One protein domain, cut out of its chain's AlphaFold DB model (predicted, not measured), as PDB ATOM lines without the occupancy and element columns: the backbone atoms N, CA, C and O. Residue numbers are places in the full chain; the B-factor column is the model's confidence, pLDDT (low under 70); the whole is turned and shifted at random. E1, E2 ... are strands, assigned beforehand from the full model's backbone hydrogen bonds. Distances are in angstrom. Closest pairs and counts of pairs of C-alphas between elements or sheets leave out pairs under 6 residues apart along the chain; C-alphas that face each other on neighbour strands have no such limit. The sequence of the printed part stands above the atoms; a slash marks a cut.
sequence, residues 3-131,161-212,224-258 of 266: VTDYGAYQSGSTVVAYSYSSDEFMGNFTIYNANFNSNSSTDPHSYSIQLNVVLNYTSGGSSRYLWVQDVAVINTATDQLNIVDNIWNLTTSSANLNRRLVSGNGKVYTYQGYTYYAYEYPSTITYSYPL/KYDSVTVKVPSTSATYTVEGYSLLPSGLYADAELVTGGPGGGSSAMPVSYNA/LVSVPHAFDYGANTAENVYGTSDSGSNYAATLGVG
ATOM      1  N   VAL A   3     178.109 150.585 157.207       98.00
ATOM      2  CA  VAL A   3     178.619 149.606 156.234       98.00
ATOM      3  C   VAL A   3     179.750 150.238 155.438       98.00
ATOM      4  O   VAL A   3     179.477 151.149 154.659       98.00
ATOM      5  N   THR A   4     180.977 149.743 155.582       98.00
ATOM      6  CA  THR A   4     182.146 150.257 154.849       98.00
ATOM      7  C   THR A   4     182.903 149.150 154.127       98.00
ATOM      8  O   THR A   4     183.335 148.183 154.744       98.00
ATOM      9  N   ASP A   5     183.120 149.311 152.826       98.44
ATOM     10  CA  ASP A   5     183.958 148.442 152.001       98.44
ATOM     11  C   ASP A   5     185.317 149.114 151.739       98.44
ATOM     12  O   ASP A   5     185.417 150.078 150.978       98.44
ATOM     13  N   TYR A   6     186.369 148.576 152.365       98.00
ATOM     14  CA  TYR A   6     187.757 149.028 152.206       98.00
ATOM     15  C   TYR A   6     188.499 148.357 151.039       98.00
ATOM     16  O   TYR A   6     189.705 148.550 150.885       98.00
ATOM     17  N   GLY A   7     187.841 147.499 150.255       98.19
ATOM     18  CA  GLY A   7     188.520 146.645 149.283       98.19
ATOM     19  C   GLY A   7     189.372 145.571 149.957       98.19
ATOM     20  O   GLY A   7     190.405 145.169 149.426       98.19
ATOM     21  N   ALA A   8     188.987 145.131 151.153       97.19
ATOM     22  CA  ALA A   8     189.683 144.095 151.900       97.19
ATOM     23  C   ALA A   8     188.705 143.261 152.735       97.19
ATOM     24  O   ALA A   8     187.594 143.706 152.996       97.19
ATOM     25  N   TYR A   9     189.117 142.066 153.153       96.31
ATOM     26  CA  TYR A   9     188.342 141.192 154.043       96.31
ATOM     27  C   TYR A   9     189.258 140.296 154.885       96.31
ATOM     28  O   TYR A   9     190.431 140.098 154.535       96.31
ATOM     29  N   GLN A  10     188.758 139.748 155.995       93.75
ATOM     30  CA  GLN A  10     189.501 138.811 156.840       93.75
ATOM     31  C   GLN A  10     189.291 137.371 156.368       93.75
ATOM     32  O   GLN A  10     188.215 136.786 156.455       93.75
ATOM     33  N   SER A  11     190.377 136.732 155.946       92.94
ATOM     34  CA  SER A  11     190.440 135.291 155.712       92.94
ATOM     35  C   SER A  11     191.204 134.627 156.857       92.94
ATOM     36  O   SER A  11     192.410 134.378 156.769       92.94
ATOM     37  N   GLY A  12     190.507 134.339 157.959       90.38
ATOM     38  CA  GLY A  12     191.128 133.825 159.181       90.38
ATOM     39  C   GLY A  12     191.951 134.911 159.876       90.38
ATOM     40  O   GLY A  12     191.393 135.895 160.339       90.38
ATOM     41  N   SER A  13     193.272 134.737 159.962       89.69
ATOM     42  CA  SER A  13     194.189 135.732 160.549       89.69
ATOM     43  C   SER A  13     194.882 136.617 159.504       89.69
ATOM     44  O   SER A  13     195.892 137.252 159.811       89.69
ATOM     45  N   THR A  14     194.432 136.583 158.250       93.12
ATOM     46  CA  THR A  14     195.063 137.294 157.135       93.12
ATOM     47  C   THR A  14     194.064 138.229 156.478       93.12
ATOM     48  O   THR A  14     192.964 137.812 156.133       93.12
ATOM     49  N   VAL A  15     194.492 139.467 156.241       94.62
ATOM     50  CA  VAL A  15     193.749 140.434 155.432       94.62
ATOM     51  C   VAL A  15     194.020 140.154 153.958       94.62
ATOM     52  O   VAL A  15     195.180 140.105 153.537       94.62
ATOM     53  N   VAL A  16     192.963 139.975 153.174       97.69
ATOM     54  CA  VAL A  16     193.037 139.795 151.722       97.69
ATOM     55  C   VAL A  16     192.476 141.039 151.052       97.69
ATOM     56  O   VAL A  16     191.332 141.408 151.286       97.69
ATOM     57  N   ALA A  17     193.292 141.678 150.216       98.00
ATOM     58  CA  ALA A  17     192.905 142.861 149.458       98.00
ATOM     59  C   ALA A  17     192.331 142.497 148.081       98.00
ATOM     60  O   ALA A  17     192.787 141.557 147.419       98.00
ATOM     61  N   TYR A  18     191.372 143.298 147.634       98.44
ATOM     62  CA  TYR A  18     190.769 143.294 146.310       98.44
ATOM     63  C   TYR A  18     190.525 144.732 145.840       98.44
ATOM     64  O   TYR A  18     190.743 145.706 146.564       98.44
ATOM     65  N   SER A  19     190.095 144.875 144.590       98.38
ATOM     66  CA  SER A  19     189.663 146.159 144.057       98.38
ATOM     67  C   SER A  19     188.579 145.998 143.004       98.38
ATOM     68  O   SER A  19     188.468 144.958 142.348       98.38
ATOM     69  N   TYR A  20     187.773 147.039 142.852       98.38
ATOM     70  CA  TYR A  20     186.783 147.158 141.792       98.38
ATOM     71  C   TYR A  20     186.465 148.629 141.524       98.38
ATOM     72  O   TYR A  20     186.806 149.527 142.299       98.38
ATOM     73  N   SER A  21     185.806 148.872 140.398       97.94
ATOM     74  CA  SER A  21     185.269 150.180 140.053       97.94
ATOM     75  C   SER A  21     183.799 150.081 139.670       97.94
ATOM     76  O   SER A  21     183.313 149.024 139.262       97.94
ATOM     77  N   SER A  22     183.093 151.193 139.830       98.44
ATOM     78  CA  SER A  22     181.677 151.329 139.503       98.44
ATOM     79  C   SER A  22     181.384 152.750 139.042       98.44
ATOM     80  O   SER A  22     182.046 153.699 139.464       98.44
ATOM     81  N   ASP A  23     180.353 152.911 138.223       98.19
ATOM     82  CA  ASP A  23     179.836 154.230 137.853       98.19
ATOM     83  C   ASP A  23     178.728 154.703 138.806       98.19
ATOM     84  O   ASP A  23     178.282 155.845 138.718       98.19
ATOM     85  N   GLU A  24     178.293 153.844 139.732       98.62
ATOM     86  CA  GLU A  24     177.206 154.123 140.669       98.62
ATOM     87  C   GLU A  24     177.378 153.380 141.998       98.62
ATOM     88  O   GLU A  24     177.745 152.199 142.027       98.62
ATOM     89  N   PHE A  25     177.062 154.076 143.087       98.81
ATOM     90  CA  PHE A  25     176.912 153.516 144.426       98.81
ATOM     91  C   PHE A  25     175.592 153.975 145.033       98.81
ATOM     92  O   PHE A  25     175.191 155.124 144.852       98.81
ATOM     93  N   MET A  26     174.952 153.084 145.786       98.81
ATOM     94  CA  MET A  26     173.695 153.325 146.482       98.81
ATOM     95  C   MET A  26     173.787 152.814 147.916       98.81
ATOM     96  O   MET A  26     174.056 151.635 148.156       98.81
ATOM     97  N   GLY A  27     173.521 153.700 148.867       98.81
ATOM     98  CA  GLY A  27     173.326 153.361 150.265       98.81
ATOM     99  C   GLY A  27     171.844 153.413 150.613       98.81
ATOM    100  O   GLY A  27     171.211 154.454 150.450       98.81
ATOM    101  N   ASN A  28     171.279 152.313 151.107       98.62
ATOM    102  CA  ASN A  28     169.899 152.290 151.596       98.62
ATOM    103  C   ASN A  28     169.894 152.177 153.110       98.62
ATOM    104  O   ASN A  28     170.568 151.305 153.662       98.62
ATOM    105  N   PHE A  29     169.062 152.978 153.765       98.75
ATOM    106  CA  PHE A  29     168.799 152.842 155.187       98.75
ATOM    107  C   PHE A  29     167.302 152.861 155.481       98.75
ATOM    108  O   PHE A  29     166.511 153.541 154.830       98.75
ATOM    109  N   THR A  30     166.906 152.088 156.487       98.81
ATOM    110  CA  THR A  30     165.586 152.184 157.111       98.81
ATOM    111  C   THR A  30     165.762 152.358 158.604       98.81
ATOM    112  O   THR A  30     166.392 151.522 159.242       98.81
ATOM    113  N   ILE A  31     165.209 153.431 159.156       98.75
ATOM    114  CA  ILE A  31     165.239 153.732 160.586       98.75
ATOM    115  C   ILE A  31     163.860 153.421 161.158       98.75
ATOM    116  O   ILE A  31     162.854 153.962 160.700       98.75
ATOM    117  N   TYR A  32     163.807 152.558 162.166       98.69
ATOM    118  CA  TYR A  32     162.569 152.165 162.845       98.69
ATOM    119  C   TYR A  32     162.287 153.032 164.072       98.69
ATOM    120  O   TYR A  32     161.134 153.216 164.448       98.69
ATOM    121  N   ASN A  33     163.341 153.538 164.709       98.50
ATOM    122  CA  ASN A  33     163.297 154.622 165.684       98.50
ATOM    123  C   ASN A  33     164.703 155.209 165.852       98.50
ATOM    124  O   ASN A  33     165.697 154.485 165.752       98.50
ATOM    125  N   ALA A  34     164.778 156.504 166.139       98.38
ATOM    126  CA  ALA A  34     166.014 157.171 166.514       98.38
ATOM    127  C   ALA A  34     165.728 158.363 167.436       98.38
ATOM    128  O   ALA A  34     164.764 159.102 167.240       98.38
ATOM    129  N   ASN A  35     166.591 158.547 168.428       98.25
ATOM    130  CA  ASN A  35     166.704 159.752 169.239       98.25
ATOM    131  C   ASN A  35     168.191 159.959 169.511       98.25
ATOM    132  O   ASN A  35     168.829 159.058 170.059       98.25
ATOM    133  N   PHE A  36     168.737 161.100 169.107       98.19
ATOM    134  CA  PHE A  36     170.160 161.397 169.209       98.19
ATOM    135  C   PHE A  36     170.406 162.709 169.945       98.19
ATOM    136  O   PHE A  36     169.645 163.669 169.836       98.19
ATOM    137  N   ASN A  37     171.534 162.752 170.648       98.06
ATOM    138  CA  ASN A  37     172.174 163.994 171.056       98.06
ATOM    139  C   ASN A  37     173.454 164.182 170.247       98.06
ATOM    140  O   ASN A  37     174.130 163.208 169.918       98.06
ATOM    141  N   SER A  38     173.821 165.426 169.975       97.81
ATOM    142  CA  SER A  38     175.077 165.775 169.321       97.81
ATOM    143  C   SER A  38     175.810 166.863 170.096       97.81
ATOM    144  O   SER A  38     175.212 167.618 170.865       97.81
ATOM    145  N   ASN A  39     177.123 166.955 169.892       97.00
ATOM    146  CA  ASN A  39     177.918 168.068 170.411       97.00
ATOM    147  C   ASN A  39     177.901 169.302 169.483       97.00
ATOM    148  O   ASN A  39     178.623 170.265 169.747       97.00
ATOM    149  N   SER A  40     177.097 169.290 168.412       95.94
ATOM    150  CA  SER A  40     176.891 170.465 167.568       95.94
ATOM    151  C   SER A  40     176.068 171.508 168.319       95.94
ATOM    152  O   SER A  40     174.966 171.231 168.790       95.94
ATOM    153  N   SER A  41     176.577 172.739 168.395       92.56
ATOM    154  CA  SER A  41     175.844 173.852 169.008       92.56
ATOM    155  C   SER A  41     174.629 174.295 168.191       92.56
ATOM    156  O   SER A  41     173.718 174.900 168.750       92.56
ATOM    157  N   THR A  42     174.631 174.052 166.878       93.81
ATOM    158  CA  THR A  42     173.527 174.419 165.978       93.81
ATOM    159  C   THR A  42     172.507 173.297 165.834       93.81
ATOM    160  O   THR A  42     171.331 173.581 165.635       93.81
ATOM    161  N   ASP A  43     172.937 172.045 166.010       95.88
ATOM    162  CA  ASP A  43     172.142 170.851 165.711       95.88
ATOM    163  C   ASP A  43     172.213 169.806 166.846       95.88
ATOM    164  O   ASP A  43     172.592 168.653 166.613       95.88
ATOM    165  N   PRO A  44     171.872 170.172 168.099       97.19
ATOM    166  CA  PRO A  44     172.134 169.346 169.284       97.19
ATOM    167  C   PRO A  44     171.314 168.049 169.350       97.19
ATOM    168  O   PRO A  44     171.636 167.171 170.144       97.19
ATOM    169  N   HIS A  45     170.270 167.912 168.529       98.00
ATOM    170  CA  HIS A  45     169.402 166.728 168.457       98.00
ATOM    171  C   HIS A  45     169.445 166.059 167.082       98.00
ATOM    172  O   HIS A  45     168.455 165.483 166.626       98.00
ATOM    173  N   SER A  46     170.576 166.194 166.394       98.38
ATOM    174  CA  SER A  46     170.734 165.715 165.030       98.38
ATOM    175  C   SER A  46     171.901 164.747 164.894       98.38
ATOM    176  O   SER A  46     172.854 164.771 165.668       98.38
ATOM    177  N   TYR A  47     171.838 163.915 163.868       98.56
ATOM    178  CA  TYR A  47     172.922 163.053 163.409       98.56
ATOM    179  C   TYR A  47     172.906 163.028 161.879       98.56
ATOM    180  O   TYR A  47     172.020 163.619 161.255       98.56
ATOM    181  N   SER A  48     173.886 162.376 161.266       98.44
ATOM    182  CA  SER A  48     173.899 162.172 159.822       98.44
ATOM    183  C   SER A  48     174.051 160.706 159.448       98.44
ATOM    184  O   SER A  48     174.641 159.918 160.190       98.44
ATOM    185  N   ILE A  49     173.527 160.365 158.275       98.62
ATOM    186  CA  ILE A  49     173.830 159.138 157.544       98.62
ATOM    187  C   ILE A  49     174.467 159.567 156.229       98.62
ATOM    188  O   ILE A  49     173.869 160.324 155.467       98.62
ATOM    189  N   GLN A  50     175.692 159.120 155.991       98.31
ATOM    190  CA  GLN A  50     176.553 159.612 154.925       98.31
ATOM    191  C   GLN A  50     176.906 158.456 153.995       98.31
ATOM    192  O   GLN A  50     177.538 157.497 154.436       98.31
ATOM    193  N   LEU A  51     176.499 158.544 152.729       98.75
ATOM    194  CA  LEU A  51     177.087 157.752 151.656       98.75
ATOM    195  C   LEU A  51     178.346 158.478 151.188       98.75
ATOM    196  O   LEU A  51     178.240 159.501 150.514       98.75
ATOM    197  N   ASN A  52     179.519 157.943 151.506       98.38
ATOM    198  CA  ASN A  52     180.786 158.483 151.038       98.38
ATOM    199  C   ASN A  52     181.470 157.492 150.100       98.38
ATOM    200  O   ASN A  52     181.595 156.311 150.410       98.38
ATOM    201  N   VAL A  53     181.920 157.972 148.944       98.62
ATOM    202  CA  VAL A  53     182.618 157.150 147.951       98.62
ATOM    203  C   VAL A  53     183.779 157.911 147.330       98.62
ATOM    204  O   VAL A  53     183.733 159.136 147.162       98.62
ATOM    205  N   VAL A  54     184.828 157.189 146.946       98.69
ATOM    206  CA  VAL A  54     185.986 157.783 146.272       98.69
ATOM    207  C   VAL A  54     185.833 157.704 144.759       98.69
ATOM    208  O   VAL A  54     185.843 156.634 144.157       98.69
ATOM    209  N   LEU A  55     185.747 158.866 144.112       98.62
ATOM    210  CA  LEU A  55     185.847 158.996 142.661       98.62
ATOM    211  C   LEU A  55     187.317 159.086 142.246       98.62
ATOM    212  O   LEU A  55     188.013 160.020 142.642       98.62
ATOM    213  N   ASN A  56     187.754 158.192 141.364       98.44
ATOM    214  CA  ASN A  56     189.012 158.302 140.636       98.44
ATOM    215  C   ASN A  56     188.753 158.819 139.214       98.44
ATOM    216  O   ASN A  56     187.972 158.229 138.464       98.44
ATOM    217  N   TYR A  57     189.424 159.900 138.822       97.94
ATOM    218  CA  TYR A  57     189.427 160.376 137.443       97.94
ATOM    219  C   TYR A  57     190.844 160.635 136.928       97.94
ATOM    220  O   TYR A  57     191.714 161.124 137.648       97.94
ATOM    221  N   THR A  58     191.092 160.336 135.653       97.25
ATOM    222  CA  THR A  58     192.430 160.501 135.056       97.25
ATOM    223  C   THR A  58     192.525 161.817 134.307       97.25
ATOM    224  O   THR A  58     191.801 162.019 133.338       97.25
ATOM    225  N   SER A  59     193.443 162.699 134.700       95.31
ATOM    226  CA  SER A  59     193.705 163.977 134.025       95.31
ATOM    227  C   SER A  59     195.195 164.124 133.733       95.31
ATOM    228  O   SER A  59     196.025 164.008 134.633       95.31
ATOM    229  N   GLY A  60     195.547 164.417 132.478       92.94
ATOM    230  CA  GLY A  60     196.946 164.586 132.062       92.94
ATOM    231  C   GLY A  60     197.806 163.332 132.268       92.94
ATOM    232  O   GLY A  60     198.997 163.451 132.533       92.94
ATOM    233  N   GLY A  61     197.197 162.142 132.200       93.69
ATOM    234  CA  GLY A  61     197.875 160.860 132.424       93.69
ATOM    235  C   GLY A  61     198.100 160.498 133.895       93.69
ATOM    236  O   GLY A  61     198.847 159.568 134.175       93.69
ATOM    237  N   SER A  62     197.493 161.214 134.846       96.19
ATOM    238  CA  SER A  62     197.591 160.901 136.276       96.19
ATOM    239  C   SER A  62     196.218 160.776 136.926       96.19
ATOM    240  O   SER A  62     195.326 161.579 136.638       96.19
ATOM    241  N   SER A  63     196.089 159.829 137.856       97.00
ATOM    242  CA  SER A  63     194.910 159.689 138.712       97.00
ATOM    243  C   SER A  63     194.730 160.908 139.617       97.00
ATOM    244  O   SER A  63     195.695 161.540 140.076       97.00
ATOM    245  N   ARG A  64     193.473 161.247 139.859       97.94
ATOM    246  CA  ARG A  64     193.006 162.302 140.753       97.94
ATOM    247  C   ARG A  64     191.820 161.744 141.515       97.94
ATOM    248  O   ARG A  64     190.996 161.048 140.933       97.94
ATOM    249  N   TYR A  65     191.734 162.081 142.792       98.31
ATOM    250  CA  TYR A  65     190.752 161.484 143.688       98.31
ATOM    251  C   TYR A  65     189.862 162.563 144.283       98.31
ATOM    252  O   TYR A  65     190.361 163.596 144.741       98.31
ATOM    253  N   LEU A  66     188.555 162.330 144.264       98.56
ATOM    254  CA  LEU A  66     187.564 163.147 144.954       98.56
ATOM    255  C   LEU A  66     186.812 162.277 145.953       98.56
ATOM    256  O   LEU A  66     186.403 161.172 145.613       98.56
ATOM    257  N   TRP A  67     186.609 162.796 147.157       98.12
ATOM    258  CA  TRP A  67     185.655 162.228 148.100       98.12
ATOM    259  C   TRP A  67     184.289 162.803 147.777       98.12
ATOM    260  O   TRP A  67     184.147 164.026 147.746       98.12
ATOM    261  N   VAL A  68     183.320 161.948 147.495       98.75
ATOM    262  CA  VAL A  68     181.966 162.332 147.103       98.75
ATOM    263  C   VAL A  68     181.028 161.863 148.200       98.75
ATOM    264  O   VAL A  68     180.969 160.666 148.465       98.75
ATOM    265  N   GLN A  69     180.326 162.800 148.829       98.31
ATOM    266  CA  GLN A  69     179.429 162.534 149.948       98.31
ATOM    267  C   GLN A  69     177.999 162.916 149.573       98.31
ATOM    268  O   GLN A  69     177.773 164.053 149.161       98.31
ATOM    269  N   ASP A  70     177.058 161.999 149.755       98.69
ATOM    270  CA  ASP A  70     175.616 162.256 149.756       98.69
ATOM    271  C   ASP A  70     175.114 161.996 151.180       98.69
ATOM    272  O   ASP A  70     175.346 160.921 151.740       98.69
ATOM    273  N   VAL A  71     174.538 163.009 151.821       98.56
ATOM    274  CA  VAL A  71     174.360 163.046 153.274       98.56
ATOM    275  C   VAL A  71     172.919 163.359 153.639       98.56
ATOM    276  O   VAL A  71     172.390 164.419 153.315       98.56
ATOM    277  N   ALA A  72     172.317 162.469 154.417       98.69
ATOM    278  CA  ALA A  72     171.072 162.703 155.127       98.69
ATOM    279  C   ALA A  72     171.369 163.260 156.526       98.69
ATOM    280  O   ALA A  72     171.849 162.527 157.389       98.69
ATOM    281  N   VAL A  73     171.065 164.536 156.773       98.50
ATOM    282  CA  VAL A  73     171.128 165.154 158.109       98.50
ATOM    283  C   VAL A  73     169.747 165.075 158.751       98.50
ATOM    284  O   VAL A  73     168.783 165.644 158.239       98.50
ATOM    285  N   ILE A  74     169.642 164.357 159.868       98.69
ATOM    286  CA  ILE A  74     168.373 163.992 160.504       98.69
ATOM    287  C   ILE A  74     168.288 164.653 161.873       98.69
ATOM    288  O   ILE A  74     169.117 164.387 162.739       98.69
ATOM    289  N   ASN A  75     167.253 165.463 162.085       98.56
ATOM    290  CA  ASN A  75     166.895 166.025 163.381       98.56
ATOM    291  C   ASN A  75     165.811 165.151 164.029       98.56
ATOM    292  O   ASN A  75     164.713 165.006 163.486       98.56
ATOM    293  N   THR A  76     166.115 164.562 165.187       98.31
ATOM    294  CA  THR A  76     165.195 163.660 165.906       98.31
ATOM    295  C   THR A  76     164.242 164.386 166.854       98.31
ATOM    296  O   THR A  76     163.383 163.750 167.451       98.31
ATOM    297  N   ALA A  77     164.396 165.701 167.043       97.88
ATOM    298  CA  ALA A  77     163.479 166.513 167.846       97.88
ATOM    299  C   ALA A  77     162.350 167.130 167.005       97.88
ATOM    300  O   ALA A  77     161.274 167.401 167.536       97.88
ATOM    301  N   THR A  78     162.596 167.379 165.715       98.12
ATOM    302  CA  THR A  78     161.622 167.991 164.795       98.12
ATOM    303  C   THR A  78     161.110 167.044 163.711       98.12
ATOM    304  O   THR A  78     160.278 167.461 162.908       98.12
ATOM    305  N   ASP A  79     161.599 165.800 163.675       98.25
ATOM    306  CA  ASP A  79     161.313 164.808 162.629       98.25
ATOM    307  C   ASP A  79     161.565 165.359 161.215       98.25
ATOM    308  O   ASP A  79     160.773 165.188 160.281       98.25
ATOM    309  N   GLN A  80     162.689 166.067 161.069       98.44
ATOM    310  CA  GLN A  80     163.116 166.701 159.824       98.44
ATOM    311  C   GLN A  80     164.396 166.078 159.274       98.44
ATOM    312  O   GLN A  80     165.330 165.769 160.013       98.44
ATOM    313  N   LEU A  81     164.429 165.932 157.955       98.06
ATOM    314  CA  LEU A  81     165.538 165.413 157.168       98.06
ATOM    315  C   LEU A  81     165.945 166.466 156.130       98.06
ATOM    316  O   LEU A  81     165.104 166.931 155.357       98.06
ATOM    317  N   ASN A  82     167.233 166.798 156.086       98.44
ATOM    318  CA  ASN A  82     167.851 167.584 155.018       98.44
ATOM    319  C   ASN A  82     168.834 166.706 154.238       98.44
ATOM    320  O   ASN A  82     169.465 165.823 154.817       98.44
ATOM    321  N   ILE A  83     168.956 166.956 152.934       98.62
ATOM    322  CA  ILE A  83     169.882 166.241 152.049       98.62
ATOM    323  C   ILE A  83     170.967 167.214 151.593       98.62
ATOM    324  O   ILE A  83     170.656 168.299 151.097       98.62
ATOM    325  N   VAL A  84     172.227 166.829 151.771       98.31
ATOM    326  CA  VAL A  84     173.405 167.655 151.489       98.31
ATOM    327  C   VAL A  84     174.402 166.837 150.682       98.31
ATOM    328  O   VAL A  84     174.687 165.699 151.037       98.31
ATOM    329  N   ASP A  85     174.972 167.416 149.626       98.38
ATOM    330  CA  ASP A  85     176.195 166.881 149.025       98.38
ATOM    331  C   ASP A  85     177.437 167.628 149.499       98.38
ATOM    332  O   ASP A  85     177.407 168.831 149.771       98.38
ATOM    333  N   ASN A  86     178.552 166.900 149.546       97.81
ATOM    334  CA  ASN A  86     179.877 167.485 149.649       97.81
ATOM    335  C   ASN A  86     180.840 166.800 148.678       97.81
ATOM    336  O   ASN A  86     180.776 165.591 148.451       97.81
ATOM    337  N   ILE A  87     181.790 167.564 148.137       98.69
ATOM    338  CA  ILE A  87     182.920 167.007 147.390       98.69
ATOM    339  C   ILE A  87     184.221 167.599 147.911       98.69
ATOM    340  O   ILE A  87     184.412 168.819 147.885       98.69
ATOM    341  N   TRP A  88     185.148 166.726 148.292       97.75
ATOM    342  CA  TRP A  88     186.496 167.079 148.733       97.75
ATOM    343  C   TRP A  88     187.541 166.554 147.757       97.75
ATOM    344  O   TRP A  88     187.312 165.594 147.026       97.75
ATOM    345  N   ASN A  89     188.717 167.180 147.734       97.56
ATOM    346  CA  ASN A  89     189.829 166.711 146.916       97.56
ATOM    347  C   ASN A  89     190.750 165.799 147.737       97.56
ATOM    348  O   ASN A  89     191.482 166.284 148.591       97.56
ATOM    349  N   LEU A  90     190.747 164.499 147.433       96.25
ATOM    350  CA  LEU A  90     191.582 163.478 148.081       96.25
ATOM    351  C   LEU A  90     192.879 163.182 147.327       96.25
ATOM    352  O   LEU A  90     193.585 162.236 147.659       96.25
ATOM    353  N   THR A  91     193.216 163.955 146.293       97.12
ATOM    354  CA  THR A  91     194.399 163.656 145.470       97.12
ATOM    355  C   THR A  91     195.693 163.673 146.290       97.12
ATOM    356  O   THR A  91     196.579 162.865 146.037       97.12
ATOM    357  N   THR A  92     195.813 164.587 147.254       96.69
ATOM    358  CA  THR A  92     196.911 164.665 148.232       96.69
ATOM    359  C   THR A  92     196.357 165.183 149.558       96.69
ATOM    360  O   THR A  92     195.261 165.738 149.593       96.69
ATOM    361  N   SER A  93     197.125 165.074 150.643       93.19
ATOM    362  CA  SER A  93     196.707 165.512 151.987       93.19
ATOM    363  C   SER A  93     196.465 167.022 152.126       93.19
ATOM    364  O   SER A  93     195.898 167.463 153.114       93.19
ATOM    365  N   SER A  94     196.895 167.824 151.146       93.00
ATOM    366  CA  SER A  94     196.727 169.288 151.099       93.00
ATOM    367  C   SER A  94     195.952 169.760 149.864       93.00
ATOM    368  O   SER A  94     195.927 170.955 149.540       93.00
ATOM    369  N   ALA A  95     195.344 168.829 149.127       95.50
ATOM    370  CA  ALA A  95     194.660 169.147 147.890       95.50
ATOM    371  C   ALA A  95     193.403 169.988 148.153       95.50
ATOM    372  O   ALA A  95     192.689 169.827 149.137       95.50
ATOM    373  N   ASN A  96     193.138 170.916 147.241       96.81
ATOM    374  CA  ASN A  96     192.027 171.855 147.322       96.81
ATOM    375  C   ASN A  96     191.214 171.794 146.026       96.81
ATOM    376  O   ASN A  96     191.764 171.556 144.943       96.81
ATOM    377  N   LEU A  97     189.909 172.033 146.110       96.94
ATOM    378  CA  LEU A  97     189.084 172.279 144.934       96.94
ATOM    379  C   LEU A  97     189.294 173.691 144.387       96.94
ATOM    380  O   LEU A  97     189.214 174.700 145.097       96.94
ATOM    381  N   ASN A  98     189.493 173.774 143.075       95.81
ATOM    382  CA  ASN A  98     189.505 175.045 142.372       95.81
ATOM    383  C   ASN A  98     188.070 175.466 142.037       95.81
ATOM    384  O   ASN A  98     187.440 174.894 141.148       95.81
ATOM    385  N   ARG A  99     187.585 176.531 142.685       96.12
ATOM    386  CA  ARG A  99     186.230 177.084 142.496       96.12
ATOM    387  C   ARG A  99     185.852 177.437 141.053       96.12
ATOM    388  O   ARG A  99     184.675 177.559 140.751       96.12
ATOM    389  N   ARG A 100     186.826 177.645 140.159       97.19
ATOM    390  CA  ARG A 100     186.569 177.924 138.732       97.19
ATOM    391  C   ARG A 100     186.366 176.652 137.908       97.19
ATOM    392  O   ARG A 100     185.823 176.721 136.809       97.19
ATOM    393  N   LEU A 101     186.825 175.516 138.430       97.25
ATOM    394  CA  LEU A 101     186.809 174.217 137.763       97.25
ATOM    395  C   LEU A 101     185.713 173.293 138.298       97.25
ATOM    396  O   LEU A 101     185.632 172.158 137.856       97.25
ATOM    397  N   VAL A 102     184.866 173.757 139.211       98.19
ATOM    398  CA  VAL A 102     183.733 172.989 139.735       98.19
ATOM    399  C   VAL A 102     182.469 173.816 139.550       98.19
ATOM    400  O   VAL A 102     182.480 175.024 139.789       98.19
ATOM    401  N   SER A 103     181.394 173.195 139.072       98.25
ATOM    402  CA  SER A 103     180.079 173.836 138.994       98.25
ATOM    403  C   SER A 103     178.952 172.834 139.176       98.25
ATOM    404  O   SER A 103     178.962 171.813 138.495       98.25
ATOM    405  N   GLY A 104     177.968 173.201 139.983       98.31
ATOM    406  CA  GLY A 104     176.670 172.551 140.151       98.31
ATOM    407  C   GLY A 104     175.710 173.577 140.762       98.31
ATOM    408  O   GLY A 104     175.915 174.781 140.564       98.31
ATOM    409  N   ASN A 105     174.699 173.134 141.501       98.62
ATOM    410  CA  ASN A 105     173.736 174.017 142.166       98.62
ATOM    411  C   ASN A 105     174.323 174.767 143.379       98.62
ATOM    412  O   ASN A 105     173.857 175.853 143.732       98.62
ATOM    413  N   GLY A 106     175.353 174.203 144.002       98.19
ATOM    414  CA  GLY A 106     176.078 174.746 145.141       98.19
ATOM    415  C   GLY A 106     177.296 175.588 144.787       98.19
ATOM    416  O   GLY A 106     177.420 176.186 143.714       98.19
ATOM    417  N   LYS A 107     178.225 175.667 145.741       98.19
ATOM    418  CA  LYS A 107     179.452 176.467 145.618       98.19
ATOM    419  C   LYS A 107     180.611 175.844 146.381       98.19
ATOM    420  O   LYS A 107     180.435 174.963 147.210       98.19
ATOM    421  N   VAL A 108     181.815 176.330 146.085       98.50
ATOM    422  CA  VAL A 108     183.028 175.932 146.804       98.50
ATOM    423  C   VAL A 108     183.211 176.806 148.043       98.50
ATOM    424  O   VAL A 108     183.345 178.028 147.926       98.50
ATOM    425  N   TYR A 109     183.244 176.169 149.206       97.50
ATOM    426  CA  TYR A 109     183.462 176.760 150.522       97.50
ATOM    427  C   TYR A 109     184.894 176.519 151.005       97.50
ATOM    428  O   TYR A 109     185.668 175.801 150.371       97.50
ATOM    429  N   THR A 110     185.249 177.140 152.129       96.50
ATOM    430  CA  THR A 110     186.504 176.889 152.842       96.50
ATOM    431  C   THR A 110     186.194 176.455 154.269       96.50
ATOM    432  O   THR A 110     185.453 177.145 154.965       96.50
ATOM    433  N   TYR A 111     186.796 175.356 154.714       92.12
ATOM    434  CA  TYR A 111     186.735 174.862 156.086       92.12
ATOM    435  C   TYR A 111     188.137 174.438 156.526       92.12
ATOM    436  O   TYR A 111     188.818 173.710 155.813       92.12
ATOM    437  N   GLN A 112     188.600 174.966 157.662       90.75
ATOM    438  CA  GLN A 112     189.933 174.697 158.225       90.75
ATOM    439  C   GLN A 112     191.105 174.808 157.219       90.75
ATOM    440  O   GLN A 112     192.092 174.087 157.305       90.75
ATOM    441  N   GLY A 113     191.010 175.729 156.252       92.06
ATOM    442  CA  GLY A 113     192.047 175.941 155.230       92.06
ATOM    443  C   GLY A 113     191.937 175.053 153.983       92.06
ATOM    444  O   GLY A 113     192.700 175.261 153.042       92.06
ATOM    445  N   TYR A 114     190.964 174.142 153.933       94.19
ATOM    446  CA  TYR A 114     190.661 173.293 152.781       94.19
ATOM    447  C   TYR A 114     189.416 173.782 152.050       94.19
ATOM    448  O   TYR A 114     188.496 174.325 152.666       94.19
ATOM    449  N   THR A 115     189.368 173.592 150.733       97.81
ATOM    450  CA  THR A 115     188.192 173.899 149.922       97.81
ATOM    451  C   THR A 115     187.445 172.651 149.488       97.81
ATOM    452  O   THR A 115     188.032 171.690 148.989       97.81
ATOM    453  N   TYR A 116     186.125 172.727 149.612       97.69
ATOM    454  CA  TYR A 116     185.184 171.671 149.262       97.69
ATOM    455  C   TYR A 116     183.968 172.279 148.577       97.69
ATOM    456  O   TYR A 116     183.660 173.456 148.772       97.69
ATOM    457  N   TYR A 117     183.318 171.511 147.718       98.69
ATOM    458  CA  TYR A 117     182.038 171.877 147.130       98.69
ATOM    459  C   TYR A 117     180.935 171.377 148.049       98.69
ATOM    460  O   TYR A 117     181.086 170.287 148.590       98.69
ATOM    461  N   ALA A 118     179.863 172.151 148.200       98.38
ATOM    462  CA  ALA A 118     178.668 171.684 148.885       98.38
ATOM    463  C   ALA A 118     177.398 172.335 148.341       98.38
ATOM    464  O   ALA A 118     177.404 173.507 147.921       98.38
ATOM    465  N   TYR A 119     176.306 171.590 148.431       98.62
ATOM    466  CA  TYR A 119     174.952 172.035 148.158       98.62
ATOM    467  C   TYR A 119     173.963 171.324 149.086       98.62
ATOM    468  O   TYR A 119     174.114 170.147 149.392       98.62
ATOM    469  N   GLU A 120     172.933 172.045 149.519       98.38
ATOM    470  CA  GLU A 120     171.820 171.494 150.292       98.38
ATOM    471  C   GLU A 120     170.562 171.535 149.427       98.38
ATOM    472  O   GLU A 120     170.237 172.571 148.829       98.38
ATOM    473  N   TYR A 121     169.851 170.412 149.353       98.38
ATOM    474  CA  TYR A 121     168.560 170.339 148.685       98.38
ATOM    475  C   TYR A 121     167.582 171.328 149.349       98.38
ATOM    476  O   TYR A 121     167.384 171.272 150.558       98.38
ATOM    477  N   PRO A 122     166.925 172.228 148.593       96.19
ATOM    478  CA  PRO A 122     166.247 173.400 149.156       96.19
ATOM    479  C   PRO A 122     164.968 173.097 149.944       96.19
ATOM    480  O   PRO A 122     164.296 174.027 150.384       96.19
ATOM    481  N   SER A 123     164.557 171.833 150.059       96.19
ATOM    482  CA  SER A 123     163.349 171.441 150.782       96.19
ATOM    483  C   SER A 123     163.681 170.457 151.890       96.19
ATOM    484  O   SER A 123     164.163 169.358 151.634       96.19
ATOM    485  N   THR A 124     163.341 170.840 153.116       97.00
ATOM    486  CA  THR A 124     163.357 169.947 154.271       97.00
ATOM    487  C   THR A 124     162.205 168.954 154.181       97.00
ATOM    488  O   THR A 124     161.062 169.321 153.892       97.00
ATOM    489  N   ILE A 125     162.497 167.690 154.458       98.06
ATOM    490  CA  ILE A 125     161.530 166.597 154.445       98.06
ATOM    491  C   ILE A 125     161.071 166.342 155.879       98.06
ATOM    492  O   ILE A 125     161.886 166.035 156.743       98.06
ATOM    493  N   THR A 126     159.767 166.425 156.135       98.12
ATOM    494  CA  THR A 126     159.183 165.884 157.371       98.12
ATOM    495  C   THR A 126     158.942 164.392 157.196       98.12
ATOM    496  O   THR A 126     158.350 163.972 156.195       98.12
ATOM    497  N   TYR A 127     159.394 163.594 158.160       98.00
ATOM    498  CA  TYR A 127     159.290 162.140 158.108       98.00
ATOM    499  C   TYR A 127     158.482 161.555 159.266       98.00
ATOM    500  O   TYR A 127     158.085 162.233 160.207       98.00
ATOM    501  N   SER A 128     158.223 160.255 159.166       97.81
ATOM    502  CA  SER A 128     157.719 159.422 160.256       97.81
ATOM    503  C   SER A 128     158.414 158.066 160.189       97.81
ATOM    504  O   SER A 128     158.921 157.694 159.129       97.81
ATOM    505  N   TYR A 129     158.457 157.335 161.304       98.25
ATOM    506  CA  TYR A 129     159.013 155.985 161.309       98.25
ATOM    507  C   TYR A 129     157.992 154.943 160.808       98.25
ATOM    508  O   TYR A 129     156.811 155.045 161.147       98.25
ATOM    509  N   PRO A 130     158.426 153.905 160.069       98.31
ATOM    510  CA  PRO A 130     159.792 153.694 159.591       98.31
ATOM    511  C   PRO A 130     160.190 154.702 158.497       98.31
ATOM    512  O   PRO A 130     159.454 154.911 157.535       98.31
ATOM    513  N   LEU A 131     161.370 155.308 158.647       98.62
ATOM    514  CA  LEU A 131     161.960 156.221 157.668       98.62
ATOM    515  C   LEU A 131     162.868 155.411 156.745       98.62
ATOM    516  O   LEU A 131     163.941 154.994 157.172       98.62
ATOM    517  N   LYS A 161     166.812 163.704 141.651       98.56
ATOM    518  CA  LYS A 161     168.128 164.262 141.330       98.56
ATOM    519  C   LYS A 161     168.182 165.698 141.823       98.56
ATOM    520  O   LYS A 161     167.486 166.545 141.256       98.56
ATOM    521  N   TYR A 162     168.993 165.982 142.833       98.56
ATOM    522  CA  TYR A 162     169.037 167.325 143.412       98.56
ATOM    523  C   TYR A 162     170.278 168.128 143.026       98.56
ATOM    524  O   TYR A 162     170.212 169.356 143.043       98.56
ATOM    525  N   ASP A 163     171.359 167.473 142.596       98.81
ATOM    526  CA  ASP A 163     172.526 168.169 142.059       98.81
ATOM    527  C   ASP A 163     173.217 167.408 140.915       98.81
ATOM    528  O   ASP A 163     173.080 166.193 140.725       98.81
ATOM    529  N   SER A 164     173.944 168.160 140.092       98.69
ATOM    530  CA  SER A 164     174.811 167.662 139.031       98.69
ATOM    531  C   SER A 164     176.077 168.506 138.982       98.69
ATOM    532  O   SER A 164     176.098 169.615 138.440       98.69
ATOM    533  N   VAL A 165     177.155 167.963 139.538       98.88
ATOM    534  CA  VAL A 165     178.431 168.653 139.673       98.88
ATOM    535  C   VAL A 165     179.363 168.262 138.541       98.88
ATOM    536  O   VAL A 165     179.759 167.111 138.383       98.88
ATOM    537  N   THR A 166     179.762 169.248 137.748       98.69
ATOM    538  CA  THR A 166     180.769 169.091 136.699       98.69
ATOM    539  C   THR A 166     182.138 169.527 137.203       98.69
ATOM    540  O   THR A 166     182.333 170.693 137.564       98.69
ATOM    541  N   VAL A 167     183.112 168.621 137.132       98.50
ATOM    542  CA  VAL A 167     184.535 168.916 137.332       98.50
ATOM    543  C   VAL A 167     185.127 169.272 135.972       98.50
ATOM    544  O   VAL A 167     185.391 168.401 135.156       98.50
ATOM    545  N   LYS A 168     185.320 170.563 135.687       97.75
ATOM    546  CA  LYS A 168     185.752 171.126 134.390       97.75
ATOM    547  C   LYS A 168     187.237 170.888 134.093       97.75
ATOM    548  O   LYS A 168     187.970 171.806 133.724       97.75
ATOM    549  N   VAL A 169     187.678 169.653 134.275       96.19
ATOM    550  CA  VAL A 169     189.013 169.152 133.972       96.19
ATOM    551  C   VAL A 169     188.836 168.016 132.965       96.19
ATOM    552  O   VAL A 169     188.128 167.060 133.281       96.19
ATOM    553  N   PRO A 170     189.409 168.111 131.749       95.88
ATOM    554  CA  PRO A 170     189.360 167.015 130.792       95.88
ATOM    555  C   PRO A 170     189.897 165.730 131.410       95.88
ATOM    556  O   PRO A 170     190.974 165.722 132.011       95.88
ATOM    557  N   SER A 171     189.151 164.652 131.230       96.19
ATOM    558  CA  SER A 171     189.457 163.363 131.802       96.19
ATOM    559  C   SER A 171     189.260 162.237 130.800       96.19
ATOM    560  O   SER A 171     188.364 162.281 129.958       96.19
ATOM    561  N   THR A 172     190.136 161.237 130.873       95.06
ATOM    562  CA  THR A 172     190.065 160.027 130.043       95.06
ATOM    563  C   THR A 172     189.282 158.897 130.707       95.06
ATOM    564  O   THR A 172     188.933 157.933 130.034       95.06
ATOM    565  N   SER A 173     189.024 158.993 132.012       95.62
ATOM    566  CA  SER A 173     188.224 158.041 132.787       95.62
ATOM    567  C   SER A 173     187.706 158.712 134.053       95.62
ATOM    568  O   SER A 173     188.407 159.541 134.624       95.62
ATOM    569  N   ALA A 174     186.509 158.348 134.502       97.75
ATOM    570  CA  ALA A 174     185.940 158.798 135.766       97.75
ATOM    571  C   ALA A 174     185.050 157.680 136.313       97.75
ATOM    572  O   ALA A 174     184.024 157.392 135.708       97.75
ATOM    573  N   THR A 175     185.472 157.043 137.403       98.25
ATOM    574  CA  THR A 175     184.782 155.901 138.023       98.25
ATOM    575  C   THR A 175     184.959 155.952 139.534       98.25
ATOM    576  O   THR A 175     186.054 156.269 140.012       98.25
ATOM    577  N   TYR A 176     183.945 155.576 140.302       98.62
ATOM    578  CA  TYR A 176     184.148 155.285 141.719       98.62
ATOM    579  C   TYR A 176     185.057 154.066 141.871       98.62
ATOM    580  O   TYR A 176     185.037 153.164 141.032       98.62
ATOM    581  N   THR A 177     185.919 154.068 142.880       98.00
ATOM    582  CA  THR A 177     186.942 153.035 143.084       98.00
ATOM    583  C   THR A 177     186.980 152.624 144.538       98.00
ATOM    584  O   THR A 177     187.033 153.478 145.418       98.00
ATOM    585  N   VAL A 178     187.027 151.313 144.745       98.62
ATOM    586  CA  VAL A 178     187.348 150.693 146.024       98.62
ATOM    587  C   VAL A 178     188.604 149.849 145.827       98.62
ATOM    588  O   VAL A 178     188.651 149.025 144.907       98.62
ATOM    589  N   GLU A 179     189.637 150.061 146.641       97.31
ATOM    590  CA  GLU A 179     190.851 149.240 146.622       97.31
ATOM    591  C   GLU A 179     191.525 149.109 147.994       97.31
ATOM    592  O   GLU A 179     191.800 150.096 148.670       97.31
ATOM    593  N   GLY A 180     191.874 147.874 148.368       97.31
ATOM    594  CA  GLY A 180     192.562 147.588 149.632       97.31
ATOM    595  C   GLY A 180     194.073 147.378 149.518       97.31
ATOM    596  O   GLY A 180     194.706 146.983 150.494       97.31
ATOM    597  N   TYR A 181     194.679 147.572 148.339       97.19
ATOM    598  CA  TYR A 181     196.111 147.297 148.124       97.19
ATOM    599  C   TYR A 181     197.031 148.400 148.650       97.19
ATOM    600  O   TYR A 181     198.176 148.132 149.024       97.19
ATOM    601  N   SER A 182     196.551 149.639 148.659       95.94
ATOM    602  CA  SER A 182     197.315 150.801 149.096       95.94
ATOM    603  C   SER A 182     196.399 151.925 149.548       95.94
ATOM    604  O   SER A 182     195.265 152.040 149.099       95.94
ATOM    605  N   LEU A 183     196.930 152.796 150.403       96.88
ATOM    606  CA  LEU A 183     196.309 154.086 150.674       96.88
ATOM    607  C   LEU A 183     196.471 155.008 149.462       96.88
ATOM    608  O   LEU A 183     197.472 154.947 148.738       96.88
ATOM    609  N   LEU A 184     195.523 155.927 149.298       96.88
ATOM    610  CA  LEU A 184     195.631 157.037 148.361       96.88
ATOM    611  C   LEU A 184     196.854 157.909 148.694       96.88
ATOM    612  O   LEU A 184     197.321 157.918 149.837       96.88
ATOM    613  N   PRO A 185     197.348 158.748 147.762       96.75
ATOM    614  CA  PRO A 185     198.450 159.667 148.062       96.75
ATOM    615  C   PRO A 185     198.125 160.705 149.154       96.75
ATOM    616  O   PRO A 185     199.026 161.371 149.664       96.75
ATOM    617  N   SER A 186     196.852 160.868 149.517       95.75
ATOM    618  CA  SER A 186     196.416 161.626 150.694       95.75
ATOM    619  C   SER A 186     196.674 160.921 152.029       95.75
ATOM    620  O   SER A 186     196.627 161.584 153.060       95.75
ATOM    621  N   GLY A 187     196.963 159.618 152.019       96.12
ATOM    622  CA  GLY A 187     197.026 158.759 153.203       96.12
ATOM    623  C   GLY A 187     195.668 158.191 153.631       96.12
ATOM    624  O   GLY A 187     195.596 157.560 154.679       96.12
ATOM    625  N   LEU A 188     194.614 158.421 152.845       96.06
ATOM    626  CA  LEU A 188     193.245 157.967 153.110       96.06
ATOM    627  C   LEU A 188     192.887 156.747 152.252       96.06
ATOM    628  O   LEU A 188     193.609 156.414 151.309       96.06
ATOM    629  N   TYR A 189     191.790 156.069 152.580       97.00
ATOM    630  CA  TYR A 189     191.354 154.874 151.855       97.00
ATOM    631  C   TYR A 189     190.634 155.238 150.555       97.00
ATOM    632  O   TYR A 189     189.974 156.275 150.475       97.00
ATOM    633  N   ALA A 190     190.758 154.379 149.542       97.69
ATOM    634  CA  ALA A 190     189.834 154.345 148.414       97.69
ATOM    635  C   ALA A 190     188.709 153.370 148.774       97.69
ATOM    636  O   ALA A 190     188.823 152.172 148.524       97.69
ATOM    637  N   ASP A 191     187.677 153.877 149.437       97.88
ATOM    638  CA  ASP A 191     186.594 153.089 150.017       97.88
ATOM    639  C   ASP A 191     185.211 153.559 149.543       97.88
ATOM    640  O   ASP A 191     185.046 154.561 148.830       97.88
ATOM    641  N   ALA A 192     184.210 152.775 149.931       98.44
ATOM    642  CA  ALA A 192     182.807 153.137 149.861       98.44
ATOM    643  C   ALA A 192     182.162 152.865 151.221       98.44
ATOM    644  O   ALA A 192     182.302 151.772 151.766       98.44
ATOM    645  N   GLU A 193     181.437 153.835 151.765       97.88
ATOM    646  CA  GLU A 193     180.861 153.748 153.104       97.88
ATOM    647  C   GLU A 193     179.448 154.335 153.161       97.88
ATOM    648  O   GLU A 193     179.178 155.387 152.590       97.88
ATOM    649  N   LEU A 194     178.539 153.659 153.868       98.56
ATOM    650  CA  LEU A 194     177.264 154.197 154.340       98.56
ATOM    651  C   LEU A 194     177.296 154.211 155.867       98.56
ATOM    652  O   LEU A 194     177.048 153.188 156.512       98.56
ATOM    653  N   VAL A 195     177.618 155.362 156.448       97.75
ATOM    654  CA  VAL A 195     177.961 155.467 157.872       97.75
ATOM    655  C   VAL A 195     177.158 156.529 158.602       97.75
ATOM    656  O   VAL A 195     176.805 157.574 158.069       97.75
ATOM    657  N   THR A 196     176.884 156.240 159.868       97.88
ATOM    658  CA  THR A 196     176.293 157.155 160.843       97.88
ATOM    659  C   THR A 196     177.392 158.002 161.482       97.88
ATOM    660  O   THR A 196     178.399 157.443 161.937       97.88
ATOM    661  N   GLY A 197     177.171 159.314 161.575       96.94
ATOM    662  CA  GLY A 197     178.066 160.275 162.221       96.94
ATOM    663  C   GLY A 197     177.317 161.452 162.856       96.94
ATOM    664  O   GLY A 197     176.086 161.499 162.885       96.94
ATOM    665  N   GLY A 198     178.064 162.428 163.371       97.44
ATOM    666  CA  GLY A 198     177.538 163.728 163.789       97.44
ATOM    667  C   GLY A 198     176.878 164.510 162.642       97.44
ATOM    668  O   GLY A 198     177.089 164.191 161.474       97.44
ATOM    669  N   PRO A 199     176.068 165.540 162.937       96.12
ATOM    670  CA  PRO A 199     175.313 166.282 161.920       96.12
ATOM    671  C   PRO A 199     176.164 167.156 160.980       96.12
ATOM    672  O   PRO A 199     175.624 167.716 160.032       96.12
ATOM    673  N   GLY A 200     177.474 167.278 161.218       93.31
ATOM    674  CA  GLY A 200     178.412 167.974 160.331       93.31
ATOM    675  C   GLY A 200     179.467 168.796 161.070       93.31
ATOM    676  O   GLY A 200     179.416 168.963 162.292       93.31
ATOM    677  N   GLY A 201     180.443 169.325 160.333       89.31
ATOM    678  CA  GLY A 201     181.482 170.203 160.875       89.31
ATOM    679  C   GLY A 201     182.466 169.501 161.814       89.31
ATOM    680  O   GLY A 201     183.046 170.170 162.672       89.31
ATOM    681  N   GLY A 202     182.637 168.182 161.675       91.44
ATOM    682  CA  GLY A 202     183.452 167.352 162.570       91.44
ATOM    683  C   GLY A 202     182.797 167.071 163.926       91.44
ATOM    684  O   GLY A 202     183.471 166.662 164.871       91.44
ATOM    685  N   SER A 203     181.490 167.325 164.054       96.06
ATOM    686  CA  SER A 203     180.737 167.029 165.273       96.06
ATOM    687  C   SER A 203     180.578 165.524 165.501       96.06
ATOM    688  O   SER A 203     180.829 164.679 164.639       96.06
ATOM    689  N   SER A 204     180.152 165.180 166.707       97.19
ATOM    690  CA  SER A 204     179.864 163.819 167.126       97.19
ATOM    691  C   SER A 204     178.417 163.705 167.578       97.19
ATOM    692  O   SER A 204     177.885 164.636 168.187       97.19
ATOM    693  N   ALA A 205     177.801 162.554 167.321       97.69
ATOM    694  CA  ALA A 205     176.467 162.224 167.811       97.69
ATOM    695  C   ALA A 205     176.480 160.959 168.679       97.69
ATOM    696  O   ALA A 205     177.398 160.147 168.615       97.69
ATOM    697  N   MET A 206     175.462 160.801 169.518       97.56
ATOM    698  CA  MET A 206     175.280 159.647 170.391       97.56
ATOM    699  C   MET A 206     173.785 159.323 170.494       97.56
ATOM    700  O   MET A 206     172.999 160.216 170.842       97.56
ATOM    701  N   PRO A 207     173.364 158.080 170.210       97.88
ATOM    702  CA  PRO A 207     171.972 157.698 170.311       97.88
ATOM    703  C   PRO A 207     171.552 157.504 171.769       97.88
ATOM    704  O   PRO A 207     172.247 156.891 172.574       97.88
ATOM    705  N   VAL A 208     170.352 157.978 172.086       97.75
ATOM    706  CA  VAL A 208     169.572 157.567 173.262       97.75
ATOM    707  C   VAL A 208     168.751 156.320 172.927       97.75
ATOM    708  O   VAL A 208     168.633 155.405 173.738       97.75
ATOM    709  N   SER A 209     168.203 156.272 171.714       98.12
ATOM    710  CA  SER A 209     167.557 155.097 171.129       98.12
ATOM    711  C   SER A 209     167.911 155.034 169.654       98.12
ATOM    712  O   SER A 209     167.921 156.068 168.986       98.12
ATOM    713  N   TYR A 210     168.175 153.838 169.141       98.44
ATOM    714  CA  TYR A 210     168.460 153.650 167.731       98.44
ATOM    715  C   TYR A 210     168.131 152.224 167.303       98.44
ATOM    716  O   TYR A 210     168.490 151.270 167.994       98.44
ATOM    717  N   ASN A 211     167.419 152.096 166.189       98.56
ATOM    718  CA  ASN A 211     167.194 150.841 165.488       98.56
ATOM    719  C   ASN A 211     167.090 151.151 163.998       98.56
ATOM    720  O   ASN A 211     166.121 151.787 163.566       98.56
ATOM    721  N   ALA A 212     168.074 150.711 163.225       98.56
ATOM    722  CA  ALA A 212     168.106 150.916 161.787       98.56
ATOM    723  C   ALA A 212     168.723 149.725 161.053       98.56
ATOM    724  O   ALA A 212     169.477 148.947 161.628       98.56
ATOM    725  N   LEU A 224     172.481 146.539 140.291       96.88
ATOM    726  CA  LEU A 224     172.871 146.821 141.668       96.88
ATOM    727  C   LEU A 224     173.131 145.502 142.401       96.88
ATOM    728  O   LEU A 224     172.282 144.607 142.411       96.88
ATOM    729  N   VAL A 225     174.316 145.393 142.989       98.06
ATOM    730  CA  VAL A 225     174.751 144.270 143.820       98.06
ATOM    731  C   VAL A 225     175.335 144.813 145.118       98.06
ATOM    732  O   VAL A 225     175.865 145.922 145.142       98.06
ATOM    733  N   SER A 226     175.224 144.055 146.205       98.31
ATOM    734  CA  SER A 226     175.828 144.446 147.479       98.31
ATOM    735  C   SER A 226     177.352 144.446 147.406       98.31
ATOM    736  O   SER A 226     177.941 143.677 146.640       98.31
ATOM    737  N   VAL A 227     177.982 145.286 148.229       98.38
ATOM    738  CA  VAL A 227     179.433 145.222 148.437       98.38
ATOM    739  C   VAL A 227     179.834 143.820 148.912       98.38
ATOM    740  O   VAL A 227     179.122 143.230 149.736       98.38
ATOM    741  N   PRO A 228     180.914 143.243 148.359       96.88
ATOM    742  CA  PRO A 228     181.255 141.848 148.611       96.88
ATOM    743  C   PRO A 228     181.660 141.603 150.065       96.88
ATOM    744  O   PRO A 228     181.341 140.533 150.575       96.88
ATOM    745  N   HIS A 229     182.271 142.601 150.713       97.38
ATOM    746  CA  HIS A 229     182.643 142.593 152.125       97.38
ATOM    747  C   HIS A 229     182.361 143.947 152.765       97.38
ATOM    748  O   HIS A 229     182.311 144.967 152.067       97.38
ATOM    749  N   ALA A 230     182.163 143.962 154.081       97.38
ATOM    750  CA  ALA A 230     181.975 145.204 154.817       97.38
ATOM    751  C   ALA A 230     182.500 145.148 156.250       97.38
ATOM    752  O   ALA A 230     182.430 144.124 156.917       97.38
ATOM    753  N   PHE A 231     182.932 146.300 156.746       97.00
ATOM    754  CA  PHE A 231     183.283 146.570 158.135       97.00
ATOM    755  C   PHE A 231     182.275 147.534 158.754       97.00
ATOM    756  O   PHE A 231     181.607 148.284 158.039       97.00
ATOM    757  N   ASP A 232     182.204 147.527 160.083       95.12
ATOM    758  CA  ASP A 232     181.232 148.294 160.866       95.12
ATOM    759  C   ASP A 232     181.593 149.780 161.076       95.12
ATOM    760  O   ASP A 232     180.855 150.557 161.689       95.12
ATOM    761  N   TYR A 233     182.728 150.229 160.537       93.94
ATOM    762  CA  TYR A 233     183.249 151.581 160.723       93.94
ATOM    763  C   TYR A 233     183.802 152.183 159.438       93.94
ATOM    764  O   TYR A 233     184.458 151.508 158.648       93.94
ATOM    765  N   GLY A 234     183.599 153.493 159.304       92.44
ATOM    766  CA  GLY A 234     184.253 154.335 158.311       92.44
ATOM    767  C   GLY A 234     185.560 154.925 158.829       92.44
ATOM    768  O   GLY A 234     185.761 155.012 160.044       92.44
ATOM    769  N   ALA A 235     186.435 155.344 157.918       87.31
ATOM    770  CA  ALA A 235     187.749 155.903 158.261       87.31
ATOM    771  C   ALA A 235     188.003 157.296 157.676       87.31
ATOM    772  O   ALA A 235     188.917 157.988 158.131       87.31
ATOM    773  N   ASN A 236     187.220 157.708 156.678       86.00
ATOM    774  CA  ASN A 236     187.449 158.955 155.952       86.00
ATOM    775  C   ASN A 236     186.625 160.132 156.502       86.00
ATOM    776  O   ASN A 236     187.023 161.286 156.326       86.00
ATOM    777  N   THR A 237     185.510 159.862 157.190       82.12
ATOM    778  CA  THR A 237     184.653 160.911 157.758       82.12
ATOM    779  C   THR A 237     185.258 161.593 158.989       82.12
ATOM    780  O   THR A 237     185.898 160.960 159.828       82.12
ATOM    781  N   ALA A 238     185.073 162.912 159.092       86.94
ATOM    782  CA  ALA A 238     185.510 163.698 160.247       86.94
ATOM    783  C   ALA A 238     184.481 163.656 161.389       86.94
ATOM    784  O   ALA A 238     184.808 163.930 162.546       86.94
ATOM    785  N   GLU A 239     183.228 163.349 161.064       93.12
ATOM    786  CA  GLU A 239     182.140 163.211 162.014       93.12
ATOM    787  C   GLU A 239     182.172 161.846 162.707       93.12
ATOM    788  O   GLU A 239     182.417 160.814 162.094       93.12
ATOM    789  N   ASN A 240     181.855 161.827 164.002       93.88
ATOM    790  CA  ASN A 240     181.908 160.605 164.810       93.88
ATOM    791  C   ASN A 240     180.519 160.216 165.320       93.88
ATOM    792  O   ASN A 240     179.637 161.064 165.478       93.88
ATOM    793  N   VAL A 241     180.323 158.941 165.638       95.38
ATOM    794  CA  VAL A 241     179.174 158.492 166.426       95.38
ATOM    795  C   VAL A 241     179.677 157.630 167.571       95.38
ATOM    796  O   VAL A 241     180.534 156.782 167.351       95.38
ATOM    797  N   TYR A 242     179.155 157.878 168.770       94.38
ATOM    798  CA  TYR A 242     179.494 157.121 169.968       94.38
ATOM    799  C   TYR A 242     178.319 156.276 170.443       94.38
ATOM    800  O   TYR A 242     177.168 156.640 170.209       94.38
ATOM    801  N   GLY A 243     178.583 155.183 171.157       94.56
ATOM    802  CA  GLY A 243     177.538 154.379 171.804       94.56
ATOM    803  C   GLY A 243     176.604 153.694 170.804       94.56
ATOM    804  O   GLY A 243     175.425 153.473 171.094       94.56
ATOM    805  N   THR A 244     177.123 153.401 169.612       94.81
ATOM    806  CA  THR A 244     176.418 152.688 168.546       94.81
ATOM    807  C   THR A 244     177.088 151.342 168.321       94.81
ATOM    808  O   THR A 244     178.307 151.260 168.247       94.81
ATOM    809  N   SER A 245     176.290 150.292 168.187       94.00
ATOM    810  CA  SER A 245     176.757 148.960 167.812       94.00
ATOM    811  C   SER A 245     175.989 148.460 166.609       94.00
ATOM    812  O   SER A 245     174.813 148.796 166.437       94.00
ATOM    813  N   ASP A 246     176.607 147.566 165.863       92.31
ATOM    814  CA  ASP A 246     176.005 146.968 164.695       92.31
ATOM    815  C   ASP A 246     176.448 145.530 164.472       92.31
ATOM    816  O   ASP A 246     177.366 145.007 165.100       92.31
ATOM    817  N   SER A 247     175.669 144.847 163.644       94.69
ATOM    818  CA  SER A 247     175.875 143.447 163.292       94.69
ATOM    819  C   SER A 247     175.444 143.212 161.853       94.69
ATOM    820  O   SER A 247     174.470 143.808 161.385       94.69
ATOM    821  N   GLY A 248     176.177 142.349 161.156       93.69
ATOM    822  CA  GLY A 248     175.979 142.055 159.742       93.69
ATOM    823  C   GLY A 248     175.337 140.696 159.515       93.69
ATOM    824  O   GLY A 248     175.706 139.703 160.140       93.69
ATOM    825  N   SER A 249     174.376 140.623 158.597       92.38
ATOM    826  CA  SER A 249     173.940 139.351 158.016       92.38
ATOM    827  C   SER A 249     173.324 139.571 156.637       92.38
ATOM    828  O   SER A 249     172.628 140.559 156.420       92.38
ATOM    829  N   ASN A 250     173.557 138.645 155.699       93.50
ATOM    830  CA  ASN A 250     172.981 138.689 154.347       93.50
ATOM    831  C   ASN A 250     173.154 140.051 153.637       93.50
ATOM    832  O   ASN A 250     172.207 140.552 153.032       93.50
ATOM    833  N   TYR A 251     174.352 140.644 153.717       97.06
ATOM    834  CA  TYR A 251     174.681 141.950 153.123       97.06
ATOM    835  C   TYR A 251     173.873 143.142 153.665       97.06
ATOM    836  O   TYR A 251     173.700 144.151 152.974       97.06
ATOM    837  N   ALA A 252     173.361 143.028 154.890       97.62
ATOM    838  CA  ALA A 252     172.694 144.103 155.602       97.62
ATOM    839  C   ALA A 252     173.270 144.245 157.014       97.62
ATOM    840  O   ALA A 252     173.481 143.250 157.711       97.62
ATOM    841  N   ALA A 253     173.480 145.487 157.445       97.62
ATOM    842  CA  ALA A 253     173.831 145.805 158.822       97.62
ATOM    843  C   ALA A 253     172.581 146.201 159.604       97.62
ATOM    844  O   ALA A 253     171.737 146.932 159.089       97.62
ATOM    845  N   THR A 254     172.466 145.750 160.848       97.56
ATOM    846  CA  THR A 254     171.490 146.264 161.819       97.56
ATOM    847  C   THR A 254     172.234 147.089 162.851       97.56
ATOM    848  O   THR A 254     173.133 146.561 163.497       97.56
ATOM    849  N   LEU A 255     171.852 148.354 163.008       97.25
ATOM    850  CA  LEU A 255     172.467 149.312 163.918       97.25
ATOM    851  C   LEU A 255     171.539 149.583 165.105       97.25
ATOM    852  O   LEU A 255     170.319 149.682 164.947       97.25
ATOM    853  N   GLY A 256     172.125 149.779 166.282       97.50
ATOM    854  CA  GLY A 256     171.406 150.204 167.475       97.50
ATOM    855  C   GLY A 256     172.308 150.794 168.554       97.50
ATOM    856  O   GLY A 256     173.494 151.028 168.334       97.50
ATOM    857  N   VAL A 257     171.735 151.060 169.729       97.62
ATOM    858  CA  VAL A 257     172.503 151.525 170.897       97.62
ATOM    859  C   VAL A 257     173.354 150.377 171.430       97.62
ATOM    860  O   VAL A 257     172.822 149.306 171.725       97.62
ATOM    861  N   GLY A 258     174.649 150.611 171.622       94.31
ATOM    862  CA  GLY A 258     175.533 149.593 172.176       94.31
ATOM    863  C   GLY A 258     176.996 150.002 172.231       94.31
ATOM    864  O   GLY A 258     177.354 151.151 171.989       94.31
TER     865      GLY A 258
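AT A GLANCE: This is residues 3 to 131, 161 to 212 and 224 to 258 of the 266 residues of an uncharacterized protein of Thermocladium modestius (UniProt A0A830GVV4). The long strands E6, E7 and E8 run side by side through a strongly twisted, branched sheet, with E10 and then E9 beyond E8, and with E13 beside E1 and E12 beside E4 beyond E6. A second, smaller sheet, E5 - E14 - E17 - E16, lies only partly over one face of it, E5 running over E6, while the hairpin of E2 and E3 reaches out farthest from the body. The printed part has 216 residues with no named helix and seventeen named strands, E1 to E17 in order; the class is all strand, and the neighbours in each sheet are antiparallel. The whole is compact, with a radius of gyration of the C-alphas of 17.3 A, and spans 49 by 46 by 31 A.

HOW THE PARTS SIT: E1, residues 3 to 5, is an edge strand antiparallel to E13, residues 192 to 197, with N 5 and O 192 2.8 A apart, within hydrogen-bond range. E1 runs on at 93 degrees into E2, residues 8 to 11, which forms a hairpin with E3, residues 14 to 17, where N 11 and O 14 are 2.8 A apart. E3 runs on at 37 degrees into E4, residues 19 to 22, an edge strand antiparallel to E12, residues 173 to 179, with N 176 and O 22 2.8 A apart. E4 runs on at 95 degrees into E5, residues 24 to 38, which bends by 104 degrees at residue 35. E5 has 9 pairs of C-alphas within 8 A of E6, residues 46 to 59, the closest being those of Gly 27 and Leu 51, 5.9 A apart. E6, E7, residues 62 to 75, and E8, residues 80 to 89, form a meander, each strand the antiparallel neighbour of the one before; N 55 and O 66 are 2.8 A apart, and N 71 and O 84 are 2.8 A apart. E7 lies on one side of E6, and E12 and E13 on the other side; N 56 and O 175 are 2.9 A apart, and N 50 and O 195 are 2.8 A apart. E7 lies on one side of E8 and E10, residues 114 to 120, on the other side, antiparallel to E8 with N 87 and O 117 2.8 A apart; E10 forms a hairpin with the edge strand E9, residues 107 to 111, where N 109 and O 116 are 2.8 A apart. E11, residues 161 to 167, pairs with no named strand, but its residues 166 to 167 pair with residues 102 to 103. E14, residues 204 to 212, bends by 94 degrees at residue 209 and is antiparallel to E5, with N 208 and O 35 2.8 A apart. E15, residues 224 to 226, pairs with no named strand and is near E5. E16, residues 244 to 249, and E17, residues 252 to 257, form a hairpin, with N 254 and O 247 2.8 A apart; E17 is also antiparallel to E14, with N 255 and O 212 2.8 A apart.

IN THESE COORDINATES: E1 begins at C-alpha 3, at (178.619, 149.606, 156.234). From first to last C-alpha, E5 measures 31.0 A, E6 38.6 A, E7 41.3 A and E8 29.7 A. E7 begins at C-alpha 62, at (197.591, 160.901, 136.276), and E17 ends at C-alpha 257, at (172.503, 151.525, 170.897).

THE WHOLE: The two C-alphas farthest apart, those of Gly 60 and Val 208, are 50.0 A apart. Residues 132 to 160 are not printed, with 19.2 A between C-alphas 131 and 161; residues 213 to 223 are not printed, with 21.1 A between C-alphas 212 and 224. The long links are E8 to E9, E12 to E13 and E15 to E16. The mean pLDDT of the printed part is 96.8, and no printed residue is under 70.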